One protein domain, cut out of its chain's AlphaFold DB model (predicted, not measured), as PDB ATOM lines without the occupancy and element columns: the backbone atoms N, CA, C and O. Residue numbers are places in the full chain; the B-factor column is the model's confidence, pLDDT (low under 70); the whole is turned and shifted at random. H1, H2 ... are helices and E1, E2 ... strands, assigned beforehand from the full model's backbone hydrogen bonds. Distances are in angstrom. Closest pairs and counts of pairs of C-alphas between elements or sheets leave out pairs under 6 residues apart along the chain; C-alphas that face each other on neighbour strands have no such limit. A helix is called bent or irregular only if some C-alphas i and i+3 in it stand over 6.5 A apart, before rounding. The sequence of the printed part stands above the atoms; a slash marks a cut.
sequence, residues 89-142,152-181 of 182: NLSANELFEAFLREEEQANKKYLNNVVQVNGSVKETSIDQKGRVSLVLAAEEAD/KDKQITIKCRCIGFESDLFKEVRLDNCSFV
ATOM      1  N   ASN A  89      85.399  -4.557 106.706       86.12
ATOM      2  CA  ASN A  89      84.705  -3.405 106.136       86.12
ATOM      3  C   ASN A  89      84.542  -3.631 104.632       86.12
ATOM      4  O   ASN A  89      85.539  -3.752 103.921       86.12
ATOM      5  N   LEU A  90      83.298  -3.758 104.183       86.38
ATOM      6  CA  LEU A  90      82.930  -4.142 102.822       86.38
ATOM      7  C   LEU A  90      81.743  -3.296 102.354       86.38
ATOM      8  O   LEU A  90      80.950  -2.794 103.150       86.38
ATOM      9  N   SER A  91      81.582  -3.137 101.050       85.50
ATOM     10  CA  SER A  91      80.332  -2.639 100.474       85.50
ATOM     11  C   SER A  91      79.279  -3.749 100.389       85.50
ATOM     12  O   SER A  91      79.600  -4.940 100.384       85.50
ATOM     13  N   ALA A  92      78.002  -3.366 100.302       83.44
ATOM     14  CA  ALA A  92      76.907  -4.316 100.099       83.44
ATOM     15  C   ALA A  92      77.103  -5.158  98.822       83.44
ATOM     16  O   ALA A  92      76.851  -6.360  98.848       83.44
ATOM     17  N   ASN A  93      77.626  -4.547  97.751       83.31
ATOM     18  CA  ASN A  93      77.963  -5.232  96.499       83.31
ATOM     19  C   ASN A  93      79.086  -6.258  96.700       83.31
ATOM     20  O   ASN A  93      78.918  -7.417  96.342       83.31
ATOM     21  N   GLU A  94      80.202  -5.872  97.327       84.38
ATOM     22  CA  GLU A  94      81.339  -6.782  97.549       84.38
ATOM     23  C   GLU A  94      80.966  -7.979  98.425       84.38
ATOM     24  O   GLU A  94      81.406  -9.101  98.170       84.38
ATOM     25  N   LEU A  95      80.155  -7.750  99.465       85.56
ATOM     26  CA  LEU A  95      79.661  -8.828 100.313       85.56
ATOM     27  C   LEU A  95      78.780  -9.781  99.499       85.56
ATOM     28  O   LEU A  95      78.959 -10.994  99.574       85.56
ATOM     29  N   PHE A  96      77.868  -9.235  98.694       86.06
ATOM     30  CA  PHE A  96      76.964 -10.010  97.855       86.06
ATOM     31  C   PHE A  96      77.703 -10.847  96.804       86.06
ATOM     32  O   PHE A  96      77.503 -12.059  96.727       86.06
ATOM     33  N   GLU A  97      78.623 -10.234  96.061       86.12
ATOM     34  CA  GLU A  97      79.449 -10.915  95.061       86.12
ATOM     35  C   GLU A  97      80.318 -12.018  95.677       86.12
ATOM     36  O   GLU A  97      80.510 -13.074  95.067       86.12
ATOM     37  N   ALA A  98      80.840 -11.808  96.892       85.81
ATOM     38  CA  ALA A  98      81.629 -12.820  97.587       85.81
ATOM     39  C   ALA A  98      80.806 -14.088  97.871       85.81
ATOM     40  O   ALA A  98      81.314 -15.194  97.677       85.81
ATOM     41  N   PHE A  99      79.541 -13.934  98.277       85.75
ATOM     42  CA  PHE A  99      78.625 -15.057  98.487       85.75
ATOM     43  C   PHE A  99      78.143 -15.691  97.177       85.75
ATOM     44  O   PHE A  99      78.004 -16.910  97.119       85.75
ATOM     45  N   LEU A 100      77.950 -14.899  96.117       84.88
ATOM     46  CA  LEU A 100      77.579 -15.416  94.797       84.88
ATOM     47  C   LEU A 100      78.690 -16.231  94.131       84.88
ATOM     48  O   LEU A 100      78.398 -17.202  93.433       84.88
ATOM     49  N   ARG A 101      79.954 -15.832  94.308       87.00
ATOM     50  CA  ARG A 101      81.096 -16.517  93.691       87.00
ATOM     51  C   ARG A 101      81.397 -17.839  94.387       87.00
ATOM     52  O   ARG A 101      81.487 -18.863  93.718       87.00
ATOM     53  N   GLU A 102      81.572 -17.809  95.709       88.19
ATOM     54  CA  GLU A 102      81.915 -18.987  96.509       88.19
ATOM     55  C   GLU A 102      81.287 -18.923  97.909       88.19
ATOM     56  O   GLU A 102      81.915 -18.495  98.882       88.19
ATOM     57  N   GLU A 103      80.051 -19.415  98.019       85.81
ATOM     58  CA  GLU A 103      79.279 -19.420  99.267       85.81
ATOM     59  C   GLU A 103      80.033 -20.095 100.429       85.81
ATOM     60  O   GLU A 103      80.084 -19.559 101.534       85.81
ATOM     61  N   GLU A 104      80.672 -21.246 100.194       88.38
ATOM     62  CA  GLU A 104      81.363 -21.998 101.251       88.38
ATOM     63  C   GLU A 104      82.557 -21.218 101.832       88.38
ATOM     64  O   GLU A 104      82.768 -21.204 103.050       88.38
ATOM     65  N   GLN A 105      83.335 -20.539 100.981       88.94
ATOM     66  CA  GLN A 105      84.461 -19.717 101.427       88.94
ATOM     67  C   GLN A 105      83.982 -18.448 102.136       88.94
ATOM     68  O   GLN A 105      84.528 -18.080 103.180       88.94
ATOM     69  N   ALA A 106      82.943 -17.803 101.604       86.31
ATOM     70  CA  ALA A 106      82.346 -16.617 102.202       86.31
ATOM     71  C   ALA A 106      81.728 -16.928 103.574       86.31
ATOM     72  O   ALA A 106      81.979 -16.200 104.532       86.31
ATOM     73  N   ASN A 107      81.029 -18.059 103.718       87.06
ATOM     74  CA  ASN A 107      80.529 -18.535 105.007       87.06
ATOM     75  C   ASN A 107      81.682 -18.754 105.994       87.06
ATOM     76  O   ASN A 107      81.632 -18.247 107.106       87.06
ATOM     77  N   LYS A 108      82.782 -19.410 105.605       88.12
ATOM     78  CA  LYS A 108      83.940 -19.576 106.512       88.12
ATOM     79  C   LYS A 108      84.553 -18.247 106.965       88.12
ATOM     80  O   LYS A 108      85.085 -18.175 108.069       88.12
ATOM     81  N   LYS A 109      84.503 -17.216 106.119       86.44
ATOM     82  CA  LYS A 109      85.141 -15.920 106.378       86.44
ATOM     83  C   LYS A 109      84.246 -14.933 107.131       86.44
ATOM     84  O   LYS A 109      84.750 -14.182 107.962       86.44
ATOM     85  N   TYR A 110      82.946 -14.923 106.851       87.94
ATOM     86  CA  TYR A 110      82.030 -13.882 107.326       87.94
ATOM     87  C   TYR A 110      80.981 -14.390 108.322       87.94
ATOM     88  O   TYR A 110      80.462 -13.591 109.097       87.94
ATOM     89  N   LEU A 111      80.686 -15.693 108.372       87.25
ATOM     90  CA  LEU A 111      79.689 -16.249 109.292       87.25
ATOM     91  C   LEU A 111      80.047 -15.956 110.758       87.25
ATOM     92  O   LEU A 111      81.158 -16.233 111.200       87.25
ATOM     93  N   ASN A 112      79.081 -15.441 111.522       86.25
ATOM     94  CA  ASN A 112      79.207 -15.034 112.930       86.25
ATOM     95  C   ASN A 112      80.223 -13.912 113.234       86.25
ATOM     96  O   ASN A 112      80.396 -13.564 114.411       86.25
ATOM     97  N   ASN A 113      80.833 -13.315 112.210       85.75
ATOM     98  CA  ASN A 113      81.747 -12.182 112.347       85.75
ATOM     99  C   ASN A 113      80.998 -10.852 112.212       85.75
ATOM    100  O   ASN A 113      79.910 -10.795 111.620       85.75
ATOM    101  N   VAL A 114      81.567  -9.790 112.789       86.12
ATOM    102  CA  VAL A 114      81.007  -8.438 112.706       86.12
ATOM    103  C   VAL A 114      81.520  -7.782 111.432       86.12
ATOM    104  O   VAL A 114      82.711  -7.523 111.272       86.12
ATOM    105  N   VAL A 115      80.603  -7.510 110.510       87.00
ATOM    106  CA  VAL A 115      80.882  -6.867 109.230       87.00
ATOM    107  C   VAL A 115      80.323  -5.450 109.236       87.00
ATOM    108  O   VAL A 115      79.167  -5.209 109.587       87.00
ATOM    109  N   GLN A 116      81.157  -4.496 108.847       85.88
ATOM    110  CA  GLN A 116      80.739  -3.145 108.530       85.88
ATOM    111  C   GLN A 116      80.392  -3.099 107.045       85.88
ATOM    112  O   GLN A 116      81.252  -3.337 106.200       85.88
ATOM    113  N   VAL A 117      79.124  -2.825 106.749       85.19
ATOM    114  CA  VAL A 117      78.587  -2.800 105.393       85.19
ATOM    115  C   VAL A 117      78.206  -1.377 105.022       85.19
ATOM    116  O   VAL A 117      77.427  -0.728 105.725       85.19
ATOM    117  N   ASN A 118      78.749  -0.903 103.902       84.62
ATOM    118  CA  ASN A 118      78.386   0.377 103.303       84.62
ATOM    119  C   ASN A 118      77.461   0.142 102.109       84.62
ATOM    120  O   ASN A 118      77.795  -0.633 101.209       84.62
ATOM    121  N   GLY A 119      76.309   0.805 102.078       78.19
ATOM    122  CA  GLY A 119      75.394   0.684 100.948       78.19
ATOM    123  C   GLY A 119      74.228   1.662 100.980       78.19
ATOM    124  O   GLY A 119      73.955   2.318 101.988       78.19
ATOM    125  N   SER A 120      73.527   1.734  99.850       77.06
ATOM    126  CA  SER A 120      72.299   2.515  99.699       77.06
ATOM    127  C   SER A 120      71.096   1.717 100.194       77.06
ATOM    128  O   SER A 120      70.966   0.524  99.921       77.06
ATOM    129  N   VAL A 121      70.180   2.371 100.908       75.56
ATOM    130  CA  VAL A 121      68.955   1.729 101.410       75.56
ATOM    131  C   VAL A 121      67.959   1.521 100.268       75.56
ATOM    132  O   VAL A 121      67.496   2.490  99.667       75.56
ATOM    133  N   LYS A 122      67.597   0.263  99.992       70.69
ATOM    134  CA  LYS A 122      66.556  -0.108  99.019       70.69
ATOM    135  C   LYS A 122      65.172  -0.085  99.660       70.69
ATOM    136  O   LYS A 122      64.245   0.489  99.092       70.69
ATOM    137  N   GLU A 123      65.048  -0.680 100.844       67.19
ATOM    138  CA  GLU A 123      63.784  -0.803 101.566       67.19
ATOM    139  C   GLU A 123      64.012  -0.813 103.081       67.19
ATOM    140  O   GLU A 123      64.981  -1.390 103.575       67.19
ATOM    141  N   THR A 124      63.095  -0.187 103.816       67.88
ATOM    142  CA  THR A 124      63.046  -0.253 105.278       67.88
ATOM    143  C   THR A 124      61.652  -0.706 105.676       67.88
ATOM    144  O   THR A 124      60.677  -0.011 105.397       67.88
ATOM    145  N   SER A 125      61.556  -1.848 106.346       67.31
ATOM    146  CA  SER A 125      60.297  -2.380 106.864       67.31
ATOM    147  C   SER A 125      60.367  -2.483 108.380       67.31
ATOM    148  O   SER A 125      61.386  -2.880 108.942       67.31
ATOM    149  N   ILE A 126      59.291  -2.100 109.061       68.62
ATOM    150  CA  ILE A 126      59.176  -2.228 110.513       68.62
ATOM    151  C   ILE A 126      58.162  -3.332 110.776       68.62
ATOM    152  O   ILE A 126      56.989  -3.208 110.429       68.62
ATOM    153  N   ASP A 127      58.623  -4.424 111.379       70.75
ATOM    154  CA  ASP A 127      57.755  -5.525 111.779       70.75
ATOM    155  C   ASP A 127      56.840  -5.087 112.939       70.75
ATOM    156  O   ASP A 127      57.168  -4.179 113.706       70.75
ATOM    157  N   GLN A 128      55.720  -5.781 113.141       59.50
ATOM    158  CA  GLN A 128      54.726  -5.491 114.190       59.50
ATOM    159  C   GLN A 128      55.318  -5.536 115.612       59.50
ATOM    160  O   GLN A 128      54.737  -5.007 116.556       59.50
ATOM    161  N   LYS A 129      56.498  -6.151 115.766       63.53
ATOM    162  CA  LYS A 129      57.296  -6.207 117.002       63.53
ATOM    163  C   LYS A 129      58.288  -5.044 117.160       63.53
ATOM    164  O   LYS A 129      59.135  -5.097 118.044       63.53
ATOM    165  N   GLY A 130      58.240  -4.035 116.288       56.94
ATOM    166  CA  GLY A 130      59.151  -2.885 116.297       56.94
ATOM    167  C   GLY A 130      60.571  -3.192 115.813       56.94
ATOM    168  O   GLY A 130      61.476  -2.390 116.027       56.94
ATOM    169  N   ARG A 131      60.796  -4.349 115.174       55.41
ATOM    170  CA  ARG A 131      62.099  -4.708 114.593       55.41
ATOM    171  C   ARG A 131      62.239  -4.050 113.226       55.41
ATOM    172  O   ARG A 131      61.356  -4.210 112.386       55.41
ATOM    173  N   VAL A 132      63.342  -3.340 113.012       63.12
ATOM    174  CA  VAL A 132      63.660  -2.699 111.733       63.12
ATOM    175  C   VAL A 132      64.383  -3.710 110.847       63.12
ATOM    176  O   VAL A 132      65.476  -4.156 111.185       63.12
ATOM    177  N   SER A 133      63.761  -4.080 109.732       59.09
ATOM    178  CA  SER A 133      64.392  -4.810 108.638       59.09
ATOM    179  C   SER A 133      64.858  -3.804 107.595       59.09
ATOM    180  O   SER A 133      64.075  -2.968 107.137       59.09
ATOM    181  N   LEU A 134      66.137  -3.864 107.251       64.50
ATOM    182  CA  LEU A 134      66.755  -2.976 106.284       64.50
ATOM    183  C   LEU A 134      67.290  -3.816 105.129       64.50
ATOM    184  O   LEU A 134      68.103  -4.712 105.339       64.50
ATOM    185  N   VAL A 135      66.853  -3.498 103.918       69.19
ATOM    186  CA  VAL A 135      67.351  -4.115 102.691       69.19
ATOM    187  C   VAL A 135      68.277  -3.114 102.020       69.19
ATOM    188  O   VAL A 135      67.849  -2.026 101.620       69.19
ATOM    189  N   LEU A 136      69.558  -3.463 101.917       68.88
ATOM    190  CA  LEU A 136      70.531  -2.687 101.155       68.88
ATOM    191  C   LEU A 136      70.423  -3.045  99.671       68.88
ATOM    192  O   LEU A 136      70.196  -4.198  99.310       68.88
ATOM    193  N   ALA A 137      70.561  -2.042  98.809       65.12
ATOM    194  CA  ALA A 137      70.646  -2.258  97.378       65.12
ATOM    195  C   ALA A 137      71.991  -2.917  97.052       65.12
ATOM    196  O   ALA A 137      73.039  -2.362  97.383       65.12
ATOM    197  N   ALA A 138      71.937  -4.072  96.392       59.72
ATOM    198  CA  ALA A 138      73.062  -4.634  95.662       59.72
ATOM    199  C   ALA A 138      72.754  -4.542  94.163       59.72
ATOM    200  O   ALA A 138      71.620  -4.817  93.759       59.72
ATOM    201  N   GLU A 139      73.730  -4.135  93.351       55.84
ATOM    202  CA  GLU A 139      73.557  -3.911  91.902       55.84
ATOM    203  C   GLU A 139      73.079  -5.166  91.148       55.84
ATOM    204  O   GLU A 139      72.420  -5.050  90.118       55.84
ATOM    205  N   GLU A 140      73.318  -6.356  91.705       52.53
ATOM    206  CA  GLU A 140      72.913  -7.647  91.132       52.53
ATOM    207  C   GLU A 140      71.618  -8.241  91.739       52.53
ATOM    208  O   GLU A 140      71.157  -9.298  91.306       52.53
ATOM    209  N   ALA A 141      70.992  -7.575  92.719       50.66
ATOM    210  CA  ALA A 141      69.738  -8.014  93.345       50.66
ATOM    211  C   ALA A 141      68.520  -7.404  92.625       50.66
ATOM    212  O   ALA A 141      67.838  -6.496  93.131       50.66
ATOM    213  N   ASP A 142      68.279  -7.888  91.410       59.28
ATOM    214  CA  ASP A 142      67.149  -7.489  90.576       59.28
ATOM    215  C   ASP A 142      65.857  -8.208  91.010       59.28
ATOM    216  O   ASP A 142      65.889  -9.406  91.283       59.28
ATOM    217  N   LYS A 152      66.751   8.670  97.846       47.59
ATOM    218  CA  LYS A 152      67.116   7.273  97.554       47.59
ATOM    219  C   LYS A 152      68.624   7.012  97.454       47.59
ATOM    220  O   LYS A 152      69.013   5.935  97.033       47.59
ATOM    221  N   ASP A 153      69.449   7.954  97.901       54.53
ATOM    222  CA  ASP A 153      70.908   7.914  97.743       54.53
ATOM    223  C   ASP A 153      71.643   8.243  99.048       54.53
ATOM    224  O   ASP A 153      72.735   8.814  99.047       54.53
ATOM    225  N   LYS A 154      71.044   7.929 100.203       65.12
ATOM    226  CA  LYS A 154      71.773   8.051 101.464       65.12
ATOM    227  C   LYS A 154      72.651   6.813 101.642       65.12
ATOM    228  O   LYS A 154      72.164   5.769 102.068       65.12
ATOM    229  N   GLN A 155      73.930   6.958 101.297       70.62
ATOM    230  CA  GLN A 155      74.990   6.040 101.712       70.62
ATOM    231  C   GLN A 155      74.965   5.958 103.239       70.62
ATOM    232  O   GLN A 155      75.075   6.984 103.919       70.62
ATOM    233  N   ILE A 156      74.775   4.758 103.772       80.75
ATOM    234  CA  ILE A 156      74.837   4.509 105.207       80.75
ATOM    235  C   ILE A 156      75.846   3.412 105.500       80.75
ATOM    236  O   ILE A 156      76.043   2.487 104.711       80.75
ATOM    237  N   THR A 157      76.462   3.530 106.667       81.88
ATOM    238  CA  THR A 157      77.382   2.547 107.215       81.88
ATOM    239  C   THR A 157      76.701   1.869 108.389       81.88
ATOM    240  O   THR A 157      76.332   2.520 109.371       81.88
ATOM    241  N   ILE A 158      76.534   0.557 108.297       84.00
ATOM    242  CA  ILE A 158      75.964  -0.250 109.376       84.00
ATOM    243  C   ILE A 158      76.958  -1.332 109.783       84.00
ATOM    244  O   ILE A 158      77.617  -1.927 108.937       84.00
ATOM    245  N   LYS A 159      77.072  -1.589 111.083       84.44
ATOM    246  CA  LYS A 159      77.781  -2.751 111.622       84.44
ATOM    247  C   LYS A 159      76.761  -3.816 111.955       84.44
ATOM    248  O   LYS A 159      75.871  -3.560 112.758       84.44
ATOM    249  N   CYS A 160      76.897  -4.995 111.377       83.19
ATOM    250  CA  CYS A 160      76.005  -6.120 111.626       83.19
ATOM    251  C   CYS A 160      76.810  -7.398 111.817       83.19
ATOM    252  O   CYS A 160      77.948  -7.497 111.367       83.19
ATOM    253  N   ARG A 161      76.199  -8.416 112.416       84.88
ATOM    254  CA  ARG A 161      76.720  -9.778 112.337       84.88
ATOM    255  C   ARG A 161      76.141 -10.475 111.112       84.88
ATOM    256  O   ARG A 161      74.958 -10.346 110.812       84.88
ATOM    257  N   CYS A 162      76.979 -11.221 110.402       86.06
ATOM    258  CA  CYS A 162      76.531 -12.021 109.268       86.06
ATOM    259  C   CYS A 162      76.069 -13.412 109.726       86.06
ATOM    260  O   CYS A 162      76.811 -14.129 110.399       86.06
ATOM    261  N   ILE A 163      74.845 -13.797 109.350       86.56
ATOM    262  CA  ILE A 163      74.247 -15.099 109.695       86.56
ATOM    263  C   ILE A 163      74.389 -16.106 108.549       86.56
ATOM    264  O   ILE A 163      74.368 -17.308 108.795       86.56
ATOM    265  N   GLY A 164      74.545 -15.639 107.309       83.31
ATOM    266  CA  GLY A 164      74.751 -16.504 106.149       83.31
ATOM    267  C   GLY A 164      74.068 -15.988 104.888       83.31
ATOM    268  O   GLY A 164      73.578 -14.857 104.844       83.31
ATOM    269  N   PHE A 165      74.037 -16.844 103.875       84.00
ATOM    270  CA  PHE A 165      73.464 -16.573 102.564       84.00
ATOM    271  C   PHE A 165      72.382 -17.598 102.239       84.00
ATOM    272  O   PHE A 165      72.551 -18.784 102.500       84.00
ATOM    273  N   GLU A 166      71.267 -17.131 101.690       81.50
ATOM    274  CA  GLU A 166      70.181 -17.984 101.213       81.50
ATOM    275  C   GLU A 166      70.272 -18.086  99.685       81.50
ATOM    276  O   GLU A 166      69.756 -17.222  98.966       81.50
ATOM    277  N   SER A 167      70.948 -19.120  99.182       75.31
ATOM    278  CA  SER A 167      71.163 -19.338  97.744       75.31
ATOM    279  C   SER A 167      69.931 -19.885  97.013       75.31
ATOM    280  O   SER A 167      69.734 -19.563  95.839       75.31
ATOM    281  N   ASP A 168      69.076 -20.647  97.700       74.44
ATOM    282  CA  ASP A 168      68.024 -21.449  97.063       74.44
ATOM    283  C   ASP A 168      66.777 -20.656  96.642       74.44
ATOM    284  O   ASP A 168      66.134 -21.016  95.653       74.44
ATOM    285  N   LEU A 169      66.405 -19.595  97.372       71.38
ATOM    286  CA  LEU A 169      65.082 -18.973  97.198       71.38
ATOM    287  C   LEU A 169      65.101 -17.471  96.901       71.38
ATOM    288  O   LEU A 169      64.310 -17.009  96.081       71.38
ATOM    289  N   PHE A 170      66.001 -16.713  97.528       70.94
ATOM    290  CA  PHE A 170      65.986 -15.248  97.432       70.94
ATOM    291  C   PHE A 170      67.328 -14.624  97.055       70.94
ATOM    292  O   PHE A 170      67.353 -13.421  96.815       70.94
ATOM    293  N   LYS A 171      68.413 -15.418  96.967       80.69
ATOM    294  CA  LYS A 171      69.790 -14.925  96.792       80.69
ATOM    295  C   LYS A 171      70.004 -13.690  97.659       80.69
ATOM    296  O   LYS A 171      70.197 -12.592  97.152       80.69
ATOM    297  N   GLU A 172      69.882 -13.862  98.969       80.06
ATOM    298  CA  GLU A 172      69.963 -12.771  99.940       80.06
ATOM    299  C   GLU A 172      71.008 -13.083 101.012       80.06
ATOM    300  O   GLU A 172      71.130 -14.218 101.477       80.06
ATOM    301  N   VAL A 173      71.763 -12.066 101.426       83.25
ATOM    302  CA  VAL A 173      72.663 -12.163 102.581       83.25
ATOM    303  C   VAL A 173      71.887 -11.738 103.821       83.25
ATOM    304  O   VAL A 173      71.368 -10.622 103.881       83.25
ATOM    305  N   ARG A 174      71.817 -12.611 104.827       84.94
ATOM    306  CA  ARG A 174      71.139 -12.315 106.092       84.94
ATOM    307  C   ARG A 174      72.112 -11.763 107.118       84.94
ATOM    308  O   ARG A 174      73.097 -12.404 107.488       84.94
ATOM    309  N   LEU A 175      71.776 -10.583 107.622       83.81
ATOM    310  CA  LEU A 175      72.500  -9.880 108.669       83.81
ATOM    311  C   LEU A 175      71.592  -9.721 109.896       83.81
ATOM    312  O   LEU A 175      70.400  -9.447 109.751       83.81
ATOM    313  N   ASP A 176      72.139  -9.877 111.099       82.50
ATOM    314  CA  ASP A 176      71.440  -9.585 112.348       82.50
ATOM    315  C   ASP A 176      72.216  -8.658 113.274       82.50
ATOM    316  O   ASP A 176      73.390  -8.347 113.075       82.50
ATOM    317  N   ASN A 177      71.492  -8.203 114.301       79.06
ATOM    318  CA  ASN A 177      72.012  -7.379 115.382       79.06
ATOM    319  C   ASN A 177      72.813  -6.176 114.849       79.06
ATOM    320  O   ASN A 177      73.969  -5.947 115.197       79.06
ATOM    321  N   CYS A 178      72.178  -5.442 113.935       79.19
ATOM    322  CA  CYS A 178      72.764  -4.291 113.274       79.19
ATOM    323  C   CYS A 178      72.753  -3.045 114.167       79.19
ATOM    324  O   CYS A 178      71.747  -2.733 114.804       79.19
ATOM    325  N   SER A 179      73.844  -2.287 114.134       80.31
ATOM    326  CA  SER A 179      73.992  -0.969 114.746       80.31
ATOM    327  C   SER A 179      74.444   0.047 113.696       80.31
ATOM    328  O   SER A 179      75.203  -0.271 112.777       80.31
ATOM    329  N   PHE A 180      73.945   1.278 113.798       80.94
ATOM    330  CA  PHE A 180      74.364   2.361 112.914       80.94
ATOM    331  C   PHE A 180      75.716   2.906 113.365       80.94
ATOM    332  O   PHE A 180      75.899   3.207 114.545       80.94
ATOM    333  N   VAL A 181      76.639   3.066 112.419       78.00
ATOM    334  CA  VAL A 181      77.885   3.801 112.647       78.00
ATOM    335  C   VAL A 181      77.628   5.249 112.251       78.00
ATOM    336  O   VAL A 181      77.223   5.510 111.120       78.00
TER     337      VAL A 181
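Overview. This is residues 89 to 142 and 152 to 181 of the 182 residues of an uncharacterized protein of Bacteroidetes bacterium SW_11_45_7 (UniProt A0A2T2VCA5). A five-strand sheet, strongly twisted and sharply bent in E2, E4 and E5, folds round into an incomplete barrel, open between its edge strands E3 and E5. H1 reaches across one end of it, from E2 and E3 to E4 and E5, and H2 packs on E4 at that same end. The 84 printed residues hold, along the chain, E1, H1, H2, E2, E3, E4 and E5, a mixed class of helices and strands. The sheet is branched: E1 and E2 are parallel, while E2 with E3, E2 with E4 and E4 with E5 are antiparallel. The whole is compact, with a radius of gyration of the C-alphas of 12.3 A and a rounded outline of 32 by 26 by 24 A.

Along the chain. Find C-alpha 114 at (81.007, -8.438, 112.706); from there E2, residues 114 to 126, runs 22.8 A and bends by 105 degrees at residue 120. E4, residues 155 to 166, covers 24.5 A and bends by 93 degrees at residue 163. E5, residues 172 to 180, covers 20.4 A, bends by 81 degrees at residue 177 and ends at C-alpha 180, (74.364, 2.361, 112.914). E3 is residues 132 to 136, 12.6 A. Look to C-alpha 89 at (84.705, -3.405, 106.136) for E1, residues 89 to 91, 7.2 A. H1, residues 92 to 101, covers 14.4 A, and H2, residues 103 to 110, covers 10.2 A.

Arrangement. Start at E2, where E1 and E3 lie on one side and E4 on the other. Across the parallel pair E1 and E2, N 90 and O 116 are within hydrogen-bond range, at 2.9 A; E1, H1, H2 and E2 form a strand-helix-strand unit, two parallel neighbour strands with helices between, its crossover right-handed. In the hairpin E2 and E3, look at N 125 and O 133, 2.9 A. Between E2 and E4, N 117 and O 158 are 2.8 A apart. In the hairpin E4 and E5, N 161 and O 176 are 2.9 A apart. H1 is on the sheet; its closest C-alphas to E2 are Ala 92 and Gly 119, 5.3 A, and to E5 Phe 96 and Val 173, 6.7 A. H2 is on the sheet too, with C-alphas Tyr 110 and Cys 162 of E4 closest, 6.1 A. H1 and H2 only just touch, with 3 pairs of C-alphas within 8 A, and touch only at the corner; they stand at a steep tilt of 42 degrees, opposite ways, with the C-alphas of Phe 99 and Ala 106 closest, 5.5 A. In H1 and H2 every O i to N i+4 pair is within hydrogen-bond range. E1 is apart from E3 and from E5.

Size, cuts and confidence. The C-alphas farthest apart are those of Gln 105 and Gln 128, 35.3 A. Residues 143 to 151 are not printed, and C-alphas 142 and 152 stand 16.3 A apart across the cut, on the link from E3 to E4. The links printed whole are tight. The mean pLDDT of the printed part is 77.1; look for values under 70 at residues 123 to 126, 128 to 142 and 152 to 154.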